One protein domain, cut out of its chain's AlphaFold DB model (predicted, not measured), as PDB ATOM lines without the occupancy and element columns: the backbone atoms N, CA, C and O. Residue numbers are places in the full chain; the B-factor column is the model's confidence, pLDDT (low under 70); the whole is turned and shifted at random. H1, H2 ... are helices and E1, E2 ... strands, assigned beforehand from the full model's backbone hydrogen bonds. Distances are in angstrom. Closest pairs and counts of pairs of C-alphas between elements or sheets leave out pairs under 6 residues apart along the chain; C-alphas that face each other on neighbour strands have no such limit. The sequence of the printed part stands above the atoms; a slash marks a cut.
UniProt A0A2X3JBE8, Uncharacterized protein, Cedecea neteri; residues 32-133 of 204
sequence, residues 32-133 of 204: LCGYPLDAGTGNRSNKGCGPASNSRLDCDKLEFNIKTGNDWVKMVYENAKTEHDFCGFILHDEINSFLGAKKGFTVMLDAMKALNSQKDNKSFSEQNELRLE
ATOM      1  N   LEU A  32     202.631 127.000  72.568       93.31
ATOM      2  CA  LEU A  32     203.299 128.230  72.186       93.31
ATOM      3  C   LEU A  32     203.323 129.255  73.319       93.31
ATOM      4  O   LEU A  32     204.371 129.791  73.675       93.31
ATOM      5  N   CYS A  33     202.154 129.514  73.895       94.12
ATOM      6  CA  CYS A  33     201.971 130.435  75.006       94.12
ATOM      7  C   CYS A  33     200.690 130.110  75.775       94.12
ATOM      8  O   CYS A  33     199.838 129.350  75.301       94.12
ATOM      9  N   GLY A  34     200.548 130.701  76.958       95.25
ATOM     10  CA  GLY A  34     199.362 130.546  77.793       95.25
ATOM     11  C   GLY A  34     198.956 131.826  78.512       95.25
ATOM     12  O   GLY A  34     199.799 132.660  78.843       95.25
ATOM     13  N   TYR A  35     197.657 131.959  78.763       96.31
ATOM     14  CA  TYR A  35     197.028 133.106  79.403       96.31
ATOM     15  C   TYR A  35     196.153 132.637  80.576       96.31
ATOM     16  O   TYR A  35     195.379 131.687  80.419       96.31
ATOM     17  N   PRO A  36     196.233 133.284  81.758       96.19
ATOM     18  CA  PRO A  36     195.398 132.926  82.911       96.19
ATOM     19  C   PRO A  36     193.882 133.087  82.690       96.19
ATOM     20  O   PRO A  36     193.096 132.475  83.409       96.19
ATOM     21  N   LEU A  37     193.480 133.902  81.713       95.88
ATOM     22  CA  LEU A  37     192.106 134.104  81.245       95.88
ATOM     23  C   LEU A  37     192.102 134.164  79.710       95.88
ATOM     24  O   LEU A  37     193.149 134.458  79.132       95.88
ATOM     25  N   ASP A  38     190.949 133.924  79.081       95.00
ATOM     26  CA  ASP A  38     190.721 134.124  77.646       95.00
ATOM     27  C   ASP A  38     191.221 135.509  77.253       95.00
ATOM     28  O   ASP A  38     190.838 136.517  77.852       95.00
ATOM     29  N   ALA A  39     192.141 135.528  76.298       95.06
ATOM     30  CA  ALA A  39     192.899 136.687  75.884       95.06
ATOM     31  C   ALA A  39     192.576 137.094  74.439       95.06
ATOM     32  O   ALA A  39     193.238 137.991  73.892       95.06
ATOM     33  N   GLY A  40     191.594 136.449  73.800       93.81
ATOM     34  CA  GLY A  40     191.171 136.741  72.433       93.81
ATOM     35  C   GLY A  40     192.306 136.555  71.428       93.81
ATOM     36  O   GLY A  40     192.579 137.443  70.612       93.81
ATOM     37  N   THR A  41     193.016 135.426  71.497       93.94
ATOM     38  CA  THR A  41     194.261 135.202  70.733       93.94
ATOM     39  C   THR A  41     194.104 135.195  69.213       93.94
ATOM     40  O   THR A  41     195.099 135.317  68.496       93.94
ATOM     41  N   GLY A  42     192.874 135.129  68.697       91.69
ATOM     42  CA  GLY A  42     192.584 135.313  67.274       91.69
ATOM     43  C   GLY A  42     192.959 136.702  66.731       91.69
ATOM     44  O   GLY A  42     193.254 136.821  65.547       91.69
ATOM     45  N   ASN A  43     193.004 137.736  67.582       89.94
ATOM     46  CA  ASN A  43     193.369 139.117  67.214       89.94
ATOM     47  C   ASN A  43     194.806 139.494  67.647       89.94
ATOM     48  O   ASN A  43     195.135 140.666  67.856       89.94
ATOM     49  N   ARG A  44     195.676 138.499  67.837       93.62
ATOM     50  CA  ARG A  44     197.051 138.694  68.314       93.62
ATOM     51  C   ARG A  44     198.074 138.310  67.255       93.62
ATOM     52  O   ARG A  44     197.890 137.377  66.474       93.62
ATOM     53  N   SER A  45     199.187 139.034  67.252       92.12
ATOM     54  CA  SER A  45     200.351 138.712  66.421       92.12
ATOM     55  C   SER A  45     201.069 137.441  66.915       92.12
ATOM     56  O   SER A  45     200.666 136.825  67.902       92.12
ATOM     57  N   ASN A  46     202.118 137.007  66.203       90.94
ATOM     58  CA  ASN A  46     202.953 135.850  66.564       90.94
ATOM     59  C   ASN A  46     202.144 134.577  66.904       90.94
ATOM     60  O   ASN A  46     202.225 134.038  68.006       90.94
ATOM     61  N   LYS A  47     201.286 134.139  65.969       92.81
ATOM     62  CA  LYS A  47     200.394 132.971  66.130       92.81
ATOM     63  C   LYS A  47     199.476 133.041  67.368       92.81
ATOM     64  O   LYS A  47     198.960 132.012  67.803       92.81
ATOM     65  N   GLY A  48     199.216 134.229  67.899       93.44
ATOM     66  CA  GLY A  48     198.381 134.433  69.079       93.44
ATOM     67  C   GLY A  48     199.160 134.762  70.352       93.44
ATOM     68  O   GLY A  48     198.528 135.069  71.352       93.44
ATOM     69  N   CYS A  49     200.495 134.709  70.316       92.38
ATOM     70  CA  CYS A  49     201.365 134.898  71.479       92.38
ATOM     71  C   CYS A  49     201.981 136.293  71.590       92.38
ATOM     72  O   CYS A  49     202.646 136.595  72.574       92.38
ATOM     73  N   GLY A  50     201.792 137.136  70.577       90.06
ATOM     74  CA  GLY A  50     202.237 138.522  70.593       90.06
ATOM     75  C   GLY A  50     201.168 139.480  71.128       90.06
ATOM     76  O   GLY A  50     200.081 139.059  71.549       90.06
ATOM     77  N   PRO A  51     201.439 140.793  71.082       90.00
ATOM     78  CA  PRO A  51     200.458 141.805  71.452       90.00
ATOM     79  C   PRO A  51     199.213 141.739  70.556       90.00
ATOM     80  O   PRO A  51     199.296 141.431  69.356       90.00
ATOM     81  N   ALA A  52     198.058 142.047  71.156       92.38
ATOM     82  CA  ALA A  52     196.828 142.328  70.424       92.38
ATOM     83  C   ALA A  52     196.900 143.729  69.804       92.38
ATOM     84  O   ALA A  52     197.473 144.645  70.393       92.38
ATOM     85  N   SER A  53     196.282 143.909  68.636       88.25
ATOM     86  CA  SER A  53     196.302 145.181  67.891       88.25
ATOM     87  C   SER A  53     195.722 146.372  68.671       88.25
ATOM     88  O   SER A  53     196.123 147.512  68.453       88.25
ATOM     89  N   ASN A  54     194.795 146.103  69.588       90.44
ATOM     90  CA  ASN A  54     194.099 147.072  70.433       90.44
ATOM     91  C   ASN A  54     194.473 146.959  71.920       90.44
ATOM     92  O   ASN A  54     193.761 147.507  72.765       90.44
ATOM     93  N   SER A  55     195.558 146.250  72.249       91.56
ATOM     94  CA  SER A  55     196.040 146.159  73.626       91.56
ATOM     95  C   SER A  55     196.548 147.513  74.112       91.56
ATOM     96  O   SER A  55     197.243 148.231  73.391       91.56
ATOM     97  N   ARG A  56     196.216 147.867  75.351       92.81
ATOM     98  CA  ARG A  56     196.680 149.093  76.019       92.81
ATOM     99  C   ARG A  56     197.823 148.806  76.986       92.81
ATOM    100  O   ARG A  56     198.483 149.743  77.433       92.81
ATOM    101  N   LEU A  57     198.031 147.536  77.331       93.19
ATOM    102  CA  LEU A  57     199.134 147.092  78.169       93.19
ATOM    103  C   LEU A  57     200.315 146.659  77.301       93.19
ATOM    104  O   LEU A  57     200.172 145.946  76.313       93.19
ATOM    105  N   ASP A  58     201.503 147.090  77.708       90.75
ATOM    106  CA  ASP A  58     202.761 146.679  77.096       90.75
ATOM    107  C   ASP A  58     203.238 145.392  77.780       90.75
ATOM    108  O   ASP A  58     203.972 145.424  78.773       90.75
ATOM    109  N   CYS A  59     202.730 144.256  77.304       88.06
ATOM    110  CA  CYS A  59     202.987 142.958  77.923       88.06
ATOM    111  C   CYS A  59     204.463 142.563  77.904       88.06
ATOM    112  O   CYS A  59     204.930 141.989  78.886       88.06
ATOM    113  N   ASP A  60     205.201 142.960  76.866       82.44
ATOM    114  CA  ASP A  60     206.639 142.720  76.769       82.44
ATOM    115  C   ASP A  60     207.374 143.415  77.923       82.44
ATOM    116  O   ASP A  60     208.246 142.822  78.548       82.44
ATOM    117  N   LYS A  61     206.985 144.647  78.291       84.69
ATOM    118  CA  LYS A  61     207.546 145.339  79.469       84.69
ATOM    119  C   LYS A  61     207.069 144.765  80.799       84.69
ATOM    120  O   LYS A  61     207.826 144.767  81.775       84.69
ATOM    121  N   LEU A  62     205.810 144.340  80.882       86.38
ATOM    122  CA  LEU A  62     205.230 143.838  82.131       86.38
ATOM    123  C   LEU A  62     205.782 142.461  82.510       86.38
ATOM    124  O   LEU A  62     205.998 142.223  83.700       86.38
ATOM    125  N   GLU A  63     206.077 141.593  81.539       77.62
ATOM    126  CA  GLU A  63     206.598 140.238  81.778       77.62
ATOM    127  C   GLU A  63     207.868 140.247  82.648       77.62
ATOM    128  O   GLU A  63     208.025 139.392  83.519       77.62
ATOM    129  N   PHE A  64     208.718 141.278  82.530       76.38
ATOM    130  CA  PHE A  64     209.923 141.439  83.359       76.38
ATOM    131  C   PHE A  64     209.650 141.506  84.866       76.38
ATOM    132  O   PHE A  64     210.495 141.136  85.691       76.38
ATOM    133  N   ASN A  65     208.472 142.004  85.234       86.69
ATOM    134  CA  ASN A  65     208.099 142.307  86.609       86.69
ATOM    135  C   ASN A  65     207.078 141.317  87.181       86.69
ATOM    136  O   ASN A  65     206.901 141.269  88.397       86.69
ATOM    137  N   ILE A  66     206.454 140.497  86.336       91.81
ATOM    138  CA  ILE A  66     205.481 139.492  86.756       91.81
ATOM    139  C   ILE A  66     206.231 138.233  87.211       91.81
ATOM    140  O   ILE A  66     206.676 137.418  86.405       91.81
ATOM    141  N   LYS A  67     206.402 138.070  88.528       90.12
ATOM    142  CA  LYS A  67     207.132 136.931  89.122       90.12
ATOM    143  C   LYS A  67     206.223 135.953  89.855       90.12
ATOM    144  O   LYS A  67     206.646 134.832  90.126       90.12
ATOM    145  N   THR A  68     205.010 136.377  90.182       94.31
ATOM    146  CA  THR A  68     204.000 135.613  90.915       94.31
ATOM    147  C   THR A  68     202.617 135.831  90.307       94.31
ATOM    148  O   THR A  68     202.391 136.782  89.555       94.31
ATOM    149  N   GLY A  69     201.656 134.985  90.682       94.31
ATOM    150  CA  GLY A  69     200.262 135.176  90.283       94.31
ATOM    151  C   GLY A  69     199.659 136.508  90.737       94.31
ATOM    152  O   GLY A  69     198.909 137.130  89.992       94.31
ATOM    153  N   ASN A  70     200.031 136.984  91.930       96.19
ATOM    154  CA  ASN A  70     199.557 138.269  92.450       96.19
ATOM    155  C   ASN A  70     200.152 139.460  91.691       96.19
ATOM    156  O   ASN A  70     199.461 140.464  91.522       96.19
ATOM    157  N   ASP A  71     201.391 139.349  91.200       96.38
ATOM    158  CA  ASP A  71     201.962 140.377  90.321       96.38
ATOM    159  C   ASP A  71     201.148 140.475  89.031       96.38
ATOM    160  O   ASP A  71     200.793 141.575  88.616       96.38
ATOM    161  N   TRP A  72     200.781 139.333  88.434       96.62
ATOM    162  CA  TRP A  72     199.934 139.315  87.242       96.62
ATOM    163  C   TRP A  72     198.568 139.954  87.515       96.62
ATOM    164  O   TRP A  72     198.135 140.810  86.751       96.62
ATOM    165  N   VAL A  73     197.909 139.616  88.630       96.75
ATOM    166  CA  VAL A  73     196.624 140.237  88.999       96.75
ATOM    167  C   VAL A  73     196.768 141.757  89.127       96.75
ATOM    168  O   VAL A  73     196.062 142.508  88.457       96.75
ATOM    169  N   LYS A  74     197.728 142.228  89.922       96.94
ATOM    170  CA  LYS A  74     197.911 143.660  90.186       96.94
ATOM    171  C   LYS A  74     198.321 144.453  88.945       96.94
ATOM    172  O   LYS A  74     197.893 145.586  88.754       96.94
ATOM    173  N   MET A  75     199.210 143.899  88.126       96.38
ATOM    174  CA  MET A  75     199.794 144.617  86.989       96.38
ATOM    175  C   MET A  75     198.936 144.497  85.731       96.38
ATOM    176  O   MET A  75     198.829 145.468  84.986       96.38
ATOM    177  N   VAL A  76     198.306 143.344  85.515       96.56
ATOM    178  CA  VAL A  76     197.549 143.030  84.299       96.56
ATOM    179  C   VAL A  76     196.053 143.083  84.574       96.56
ATOM    180  O   VAL A  76     195.373 143.943  84.023       96.56
ATOM    181  N   TYR A  77     195.537 142.210  85.442       96.69
ATOM    182  CA  TYR A  77     194.093 142.038  85.638       96.69
ATOM    183  C   TYR A  77     193.391 143.327  86.084       96.69
ATOM    184  O   TYR A  77     192.410 143.741  85.474       96.69
ATOM    185  N   GLU A  78     193.932 144.004  87.098       95.81
ATOM    186  CA  GLU A  78     193.350 145.234  87.654       95.81
ATOM    187  C   GLU A  78     193.438 146.439  86.693       95.81
ATOM    188  O   GLU A  78     192.667 147.393  86.823       95.81
ATOM    189  N   ASN A  79     194.350 146.405  85.713       96.00
ATOM    190  CA  ASN A  79     194.559 147.490  84.740       96.00
ATOM    191  C   ASN A  79     193.945 147.203  83.356       96.00
ATOM    192  O   ASN A  79     193.813 148.113  82.521       96.00
ATOM    193  N   ALA A  80     193.545 145.956  83.109       95.31
ATOM    194  CA  ALA A  80     192.853 145.545  81.903       95.31
ATOM    195  C   ALA A  80     191.468 146.209  81.812       95.31
ATOM    196  O   ALA A  80     190.776 146.437  82.804       95.31
ATOM    197  N   LYS A  81     191.059 146.554  80.592       94.69
ATOM    198  CA  LYS A  81     189.687 146.976  80.271       94.69
ATOM    199  C   LYS A  81     189.000 145.941  79.400       94.69
ATOM    200  O   LYS A  81     187.781 145.837  79.471       94.69
ATOM    201  N   THR A  82     189.768 145.196  78.611       94.00
ATOM    202  CA  THR A  82     189.287 144.081  77.795       94.00
ATOM    203  C   THR A  82     190.247 142.897  77.900       94.00
ATOM    204  O   THR A  82     191.382 143.027  78.362       94.00
ATOM    205  N   GLU A  83     189.805 141.740  77.428       92.44
ATOM    206  CA  GLU A  83     190.583 140.510  77.279       92.44
ATOM    207  C   GLU A  83     191.865 140.695  76.451       92.44
ATOM    208  O   GLU A  83     192.887 140.046  76.683       92.44
ATOM    209  N   HIS A  84     191.862 141.647  75.517       94.88
ATOM    210  CA  HIS A  84     193.017 141.957  74.676       94.88
ATOM    211  C   HIS A  84     194.160 142.647  75.437       94.88
ATOM    212  O   HIS A  84     195.294 142.691  74.953       94.88
ATOM    213  N   ASP A  85     193.893 143.157  76.641       95.81
ATOM    214  CA  ASP A  85     194.922 143.680  77.540       95.81
ATOM    215  C   ASP A  85     195.636 142.571  78.323       95.81
ATOM    216  O   ASP A  85     196.705 142.810  78.879       95.81
ATOM    217  N   PHE A  86     195.085 141.354  78.388       95.44
ATOM    218  CA  PHE A  86     195.706 140.289  79.167       95.44
ATOM    219  C   PHE A  86     197.053 139.871  78.574       95.44
ATOM    220  O   PHE A  86     197.180 139.593  77.376       95.44
ATOM    221  N   CYS A  87     198.063 139.816  79.439       94.00
ATOM    222  CA  CYS A  87     199.411 139.386  79.106       94.00
ATOM    223  C   CYS A  87     199.566 137.886  79.335       94.00
ATOM    224  O   CYS A  87     199.180 137.369  80.385       94.00
ATOM    225  N   GLY A  88     200.116 137.201  78.338       92.75
ATOM    226  CA  GLY A  88     200.393 135.769  78.388       92.75
ATOM    227  C   GLY A  88     201.857 135.496  78.683       92.75
ATOM    228  O   GLY A  88     202.656 136.413  78.838       92.75
ATOM    229  N   PHE A  89     202.194 134.216  78.733       92.56
ATOM    230  CA  PHE A  89     203.548 133.726  78.956       92.56
ATOM    231  C   PHE A  89     203.978 132.888  77.757       92.56
ATOM    232  O   PHE A  89     203.215 132.021  77.327       92.56
ATOM    233  N   ILE A  90     205.181 133.114  77.227       90.00
ATOM    234  CA  ILE A  90     205.758 132.279  76.162       90.00
ATOM    235  C   ILE A  90     206.212 130.938  76.752       90.00
ATOM    236  O   ILE A  90     206.966 130.914  77.728       90.00
ATOM    237  N   LEU A  91     205.755 129.830  76.157       89.62
ATOM    238  CA  LEU A  91     205.924 128.465  76.672       89.62
ATOM    239  C   LEU A  91     206.687 127.515  75.728       89.62
ATOM    240  O   LEU A  91     206.999 126.404  76.148       89.62
ATOM    241  N   HIS A  92     207.033 127.939  74.504       78.00
ATOM    242  CA  HIS A  92     207.713 127.082  73.516       78.00
ATOM    243  C   HIS A  92     209.245 127.236  73.439       78.00
ATOM    244  O   HIS A  92     209.887 126.411  72.803       78.00
ATOM    245  N   ASP A  93     209.849 128.273  74.038       64.12
ATOM    246  CA  ASP A  93     211.286 128.572  73.890       64.12
ATOM    247  C   ASP A  93     211.904 129.079  75.198       64.12
ATOM    248  O   ASP A  93     211.542 130.151  75.674       64.12
ATOM    249  N   GLU A  94     212.908 128.389  75.745       54.78
ATOM    250  CA  GLU A  94     213.665 128.901  76.902       54.78
ATOM    251  C   GLU A  94     214.596 130.073  76.550       54.78
ATOM    252  O   GLU A  94     214.908 130.878  77.419       54.78
ATOM    253  N   ILE A  95     215.016 130.198  75.284       52.44
ATOM    254  CA  ILE A  95     215.945 131.249  74.830       52.44
ATOM    255  C   ILE A  95     215.215 132.575  74.546       52.44
ATOM    256  O   ILE A  95     215.789 133.642  74.747       52.44
ATOM    257  N   ASN A  96     213.952 132.511  74.109       49.88
ATOM    258  CA  ASN A  96     213.153 133.685  73.728       49.88
ATOM    259  C   ASN A  96     212.085 134.062  74.770       49.88
ATOM    260  O   ASN A  96     211.443 135.101  74.643       49.88
ATOM    261  N   SER A  97     211.878 133.227  75.791       59.09
ATOM    262  CA  SER A  97     211.017 133.529  76.936       59.09
ATOM    263  C   SER A  97     211.812 134.300  77.984       59.09
ATOM    264  O   SER A  97     212.826 133.804  78.474       59.09
ATOM    265  N   PHE A  98     211.341 135.484  78.387       61.38
ATOM    266  CA  PHE A  98     212.041 136.276  79.401       61.38
ATOM    267  C   PHE A  98     212.106 135.560  80.763       61.38
ATOM    268  O   PHE A  98     213.114 135.622  81.469       61.38
ATOM    269  N   LEU A  99     211.039 134.849  81.139       67.25
ATOM    270  CA  LEU A  99     210.992 134.059  82.374       67.25
ATOM    271  C   LEU A  99     211.554 132.637  82.210       67.25
ATOM    272  O   LEU A  99     211.886 132.004  83.215       67.25
ATOM    273  N   GLY A 100     211.646 132.141  80.977       80.06
ATOM    274  CA  GLY A 100     211.782 130.725  80.649       80.06
ATOM    275  C   GLY A 100     210.435 129.993  80.737       80.06
ATOM    276  O   GLY A 100     209.637 130.237  81.649       80.06
ATOM    277  N   ALA A 101     210.192 129.045  79.827       85.62
ATOM    278  CA  ALA A 101     208.905 128.354  79.677       85.62
ATOM    279  C   ALA A 101     208.382 127.730  80.988       85.62
ATOM    280  O   ALA A 101     207.231 127.937  81.373       85.62
ATOM    281  N   LYS A 102     209.244 127.031  81.741       87.12
ATOM    282  CA  LYS A 102     208.880 126.404  83.025       87.12
ATOM    283  C   LYS A 102     208.380 127.416  84.057       87.12
ATOM    284  O   LYS A 102     207.388 127.175  84.751       87.12
ATOM    285  N   LYS A 103     209.088 128.537  84.196       87.44
ATOM    286  CA  LYS A 103     208.727 129.578  85.159       87.44
ATOM    287  C   LYS A 103     207.481 130.318  84.693       87.44
ATOM    288  O   LYS A 103     206.587 130.504  85.509       87.44
ATOM    289  N   GLY A 104     207.385 130.653  83.407       90.31
ATOM    290  CA  GLY A 104     206.185 131.242  82.809       90.31
ATOM    291  C   GLY A 104     204.940 130.395  83.079       90.31
ATOM    292  O   GLY A 104     203.953 130.904  83.602       90.31
ATOM    293  N   PHE A 105     205.019 129.080  82.857       91.94
ATOM    294  CA  PHE A 105     203.914 128.165  83.158       91.94
ATOM    295  C   PHE A 105     203.578 128.119  84.654       91.94
ATOM    296  O   PHE A 105     202.411 128.147  85.034       91.94
ATOM    297  N   THR A 106     204.590 128.109  85.524       93.50
ATOM    298  CA  THR A 106     204.375 128.140  86.981       93.50
ATOM    299  C   THR A 106     203.647 129.418  87.405       93.50
ATOM    300  O   THR A 106     202.663 129.355  88.141       93.50
ATOM    301  N   VAL A 107     204.078 130.575  86.893       93.75
ATOM    302  CA  VAL A 107     203.455 131.872  87.186       93.75
ATOM    303  C   VAL A 107     202.043 131.954  86.609       93.75
ATOM    304  O   VAL A 107     201.152 132.459  87.288       93.75
ATOM    305  N   MET A 108     201.800 131.398  85.419       95.06
ATOM    306  CA  MET A 108     200.455 131.270  84.853       95.06
ATOM    307  C   MET A 108     199.529 130.488  85.793       95.06
ATOM    308  O   MET A 108     198.438 130.961  86.109       95.06
ATOM    309  N   LEU A 109     199.964 129.323  86.286       95.12
ATOM    310  CA  LEU A 109     199.177 128.519  87.228       95.12
ATOM    311  C   LEU A 109     198.909 129.263  88.540       95.12
ATOM    312  O   LEU A 109     197.823 129.140  89.110       95.12
ATOM    313  N   ASP A 110     199.873 130.036  89.029       95.56
ATOM    314  CA  ASP A 110     199.694 130.845  90.233       95.56
ATOM    315  C   ASP A 110     198.760 132.036  89.994       95.56
ATOM    316  O   ASP A 110     197.957 132.353  90.871       95.56
ATOM    317  N   ALA A 111     198.788 132.655  88.811       96.31
ATOM    318  CA  ALA A 111     197.834 133.692  88.420       96.31
ATOM    319  C   ALA A 111     196.410 133.129  88.351       96.31
ATOM    320  O   ALA A 111     195.494 133.718  88.918       96.31
ATOM    321  N   MET A 112     196.227 131.938  87.767       95.56
ATOM    322  CA  MET A 112     194.936 131.235  87.763       95.56
ATOM    323  C   MET A 112     194.421 130.970  89.189       95.56
ATOM    324  O   MET A 112     193.230 131.116  89.460       95.56
ATOM    325  N   LYS A 113     195.303 130.610  90.134       94.06
ATOM    326  CA  LYS A 113     194.924 130.456  91.552       94.06
ATOM    327  C   LYS A 113     194.559 131.796  92.196       94.06
ATOM    328  O   LYS A 113     193.557 131.855  92.900       94.06
ATOM    329  N   ALA A 114     195.342 132.848  91.962       95.31
ATOM    330  CA  ALA A 114     195.100 134.183  92.515       95.31
ATOM    331  C   ALA A 114     193.784 134.794  92.001       95.31
ATOM    332  O   ALA A 114     193.066 135.465  92.744       95.31
ATOM    333  N   LEU A 115     193.437 134.505  90.746       94.94
ATOM    334  CA  LEU A 115     192.180 134.909  90.127       94.94
ATOM    335  C   LEU A 115     190.949 134.285  90.802       94.94
ATOM    336  O   LEU A 115     189.936 134.959  90.954       94.94
ATOM    337  N   ASN A 116     191.045 133.047  91.298       90.38
ATOM    338  CA  ASN A 116     189.957 132.415  92.061       90.38
ATOM    339  C   ASN A 116     189.644 133.119  93.391       90.38
ATOM    340  O   ASN A 116     188.614 132.841  93.995       90.38
ATOM    341  N   SER A 117     190.540 133.975  93.885       88.88
ATOM    342  CA  SER A 117     190.328 134.767  95.103       88.88
ATOM    343  C   SER A 117     189.782 136.172  94.819       88.88
ATOM    344  O   SER A 117     189.571 136.938  95.760       88.88
ATOM    345  N   GLN A 118     189.560 136.529  93.549       91.62
ATOM    346  CA  GLN A 118     189.004 137.829  93.176       91.62
ATOM    347  C   GLN A 118     187.491 137.863  93.386       91.62
ATOM    348  O   GLN A 118     186.778 136.898  93.125       91.62
ATOM    349  N   LYS A 119     186.987 139.010  93.853       88.25
ATOM    350  CA  LYS A 119     185.582 139.170  94.270       88.25
ATOM    351  C   LYS A 119     184.573 139.064  93.124       88.25
ATOM    352  O   LYS A 119     183.402 138.805  93.376       88.25
ATOM    353  N   ASP A 120     185.007 139.313  91.894       90.38
ATOM    354  CA  ASP A 120     184.153 139.280  90.705       90.38
ATOM    355  C   ASP A 120     183.943 137.866  90.142       90.38
ATOM    356  O   ASP A 120     183.117 137.687  89.247       90.38
ATOM    357  N   ASN A 121     184.655 136.859  90.664       86.38
ATOM    358  CA  ASN A 121     184.620 135.478  90.184       86.38
ATOM    359  C   ASN A 121     184.820 135.360  88.661       86.38
ATOM    360  O   ASN A 121     184.288 134.437  88.027       86.38
ATOM    361  N   LYS A 122     185.586 136.274  88.045       90.44
ATOM    362  CA  LYS A 122     185.821 136.248  86.593       90.44
ATOM    363  C   LYS A 122     186.415 134.914  86.155       90.44
ATOM    364  O   LYS A 122     185.955 134.361  85.165       90.44
ATOM    365  N   SER A 123     187.310 134.332  86.953       91.06
ATOM    366  CA  SER A 123     187.929 133.029  86.678       91.06
ATOM    367  C   SER A 123     186.951 131.854  86.587       91.06
ATOM    368  O   SER A 123     187.287 130.852  85.965       91.06
ATOM    369  N   PHE A 124     185.756 131.971  87.178       93.88
ATOM    370  CA  PHE A 124     184.700 130.961  87.090       93.88
ATOM    371  C   PHE A 124     183.808 131.136  85.853       93.88
ATOM    372  O   PHE A 124     183.184 130.189  85.365       93.88
ATOM    373  N   SER A 125     183.720 132.371  85.357       90.69
ATOM    374  CA  SER A 125     182.878 132.758  84.221       90.69
ATOM    375  C   SER A 125     183.632 132.887  82.899       90.69
ATOM    376  O   SER A 125     182.982 133.040  81.861       90.69
ATOM    377  N   GLU A 126     184.957 132.788  82.947       92.12
ATOM    378  CA  GLU A 126     185.852 132.881  81.806       92.12
ATOM    379  C   GLU A 126     186.885 131.759  81.822       92.12
ATOM    380  O   GLU A 126     187.399 131.383  82.880       92.12
ATOM    381  N   GLN A 127     187.179 131.233  80.637       94.06
ATOM    382  CA  GLN A 127     188.164 130.177  80.446       94.06
ATOM    383  C   GLN A 127     189.581 130.727  80.624       94.06
ATOM    384  O   GLN A 127     189.804 131.926  80.505       94.06
ATOM    385  N   ASN A 128     190.548 129.864  80.921       95.44
ATOM    386  CA  ASN A 128     191.948 130.151  80.613       95.44
ATOM    387  C   ASN A 128     192.215 129.834  79.133       95.44
ATOM    388  O   ASN A 128     191.385 129.214  78.467       95.44
ATOM    389  N   GLU A 129     193.381 130.213  78.617       95.69
ATOM    390  CA  GLU A 129     193.692 129.979  77.207       95.69
ATOM    391  C   GLU A 129     195.118 129.463  77.014       95.69
ATOM    392  O   GLU A 129     196.072 129.958  77.613       95.69
ATOM    393  N   LEU A 130     195.265 128.458  76.154       95.50
ATOM    394  CA  LEU A 130     196.552 127.980  75.659       95.50
ATOM    395  C   LEU A 130     196.560 128.098  74.140       95.50
ATOM    396  O   LEU A 130     195.595 127.719  73.475       95.50
ATOM    397  N   ARG A 131     197.678 128.558  73.581       95.56
ATOM    398  CA  ARG A 131     197.923 128.511  72.140       95.56
ATOM    399  C   ARG A 131     198.870 127.394  71.810       95.56
ATOM    400  O   ARG A 131     199.954 127.308  72.370       95.56
ATOM    401  N   LEU A 132     198.437 126.548  70.892       94.38
ATOM    402  CA  LEU A 132     199.163 125.369  70.463       94.38
ATOM    403  C   LEU A 132     199.602 125.554  69.015       94.38
ATOM    404  O   LEU A 132     198.909 126.196  68.219       94.38
ATOM    405  N   GLU A 133     200.740 124.973  68.659       93.25
ATOM    406  CA  GLU A 133     201.122 124.862  67.262       93.25
ATOM    407  C   GLU A 133     200.176 123.910  66.533       93.25
ATOM    408  O   GLU A 133     199.891 122.804  66.995       93.25
TER     409      GLU A 133
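What this domain is: This is residues 32 to 133 of the 204 residues of an uncharacterized protein of Cedecea neteri (UniProt A0A2X3JBE8). A small two-stranded ribbon, E1 beside E2, joins the two ends of the printed part, and the long helix H3 runs beside E1; H2 packs on H3 about perpendicular to it, with short H1 near H2 and short H4 past the last residue of H3. Much of the rest is loop, with two long unnamed stretches, residues 36 to 58 and 78 to 100. The printed part has 102 residues, with four named helices and two named strands in the order E1 H1 H2 H3 H4 E2, and the sheet E1 - E2 is antiparallel. Under half of the residues are in named elements, and these are mostly helix. The whole is compact, with a radius of gyration of the C-alphas of 12.1 A and spans of 36 by 26 by 23 A.

How they stand to each other: E1, residues 32 to 35, and E2, residues 129 to 132, are antiparallel neighbours with 176 degrees between their directions. The C-alphas of Gly 34 and Leu 130 face each other at 4.4 A. N 35 and O 129, at 2.8 A, and N 131 and O 33, at 2.9 A, are within hydrogen-bond range. Residues 33 to 34 of E1 also pair, antiparallel, with residues 89 to 90. The closest C-alphas of E1 and H3, residues 101 to 115, are those of Tyr 35 and Met 108, 6.7 A apart; H3 and E2 are apart. H2, residues 69 to 77, touches H3, closest at the C-alphas of Gly 69 and Ala 111, 3.4 A, and their lines are about perpendicular at 76 degrees. H1, residues 59 to 63, is close to H2 but not clearly touching, with the C-alphas of Leu 62 and Met 75 closest at 7.3 A. H4, residues 122 to 125, only just touches H3, with 3 pairs of C-alphas within 8 A, through residues 112 to 115 of H3 alone; the closest are those of Leu 115 and Ser 123, 5.8 A. In H1, H2 and H3 every O i to N i+4 pair is within hydrogen-bond range; H4 is too short for such a pair.

Where its parts are: E1 begins at C-alpha 32 (203.299, 128.230, 72.186) and is 10.7 A long, and E2 is 9.8 A long, ending at C-alpha 132 (199.163, 125.369, 70.463). H3 is 20.8 A long, from C-alpha 101 (208.905, 128.354, 79.677), and H2 is 10.3 A long. H1 and H4 have five and four residues.

The domain as a whole: The C-alphas farthest apart, of Ile 95 and Lys 119, are 36.9 A apart. The printed part has no cut. The links E1 to H1 and H2 to H3 are long, with 23 residues each. The mean pLDDT of the printed part is 89.8, and residues 93 to 99 are under 70.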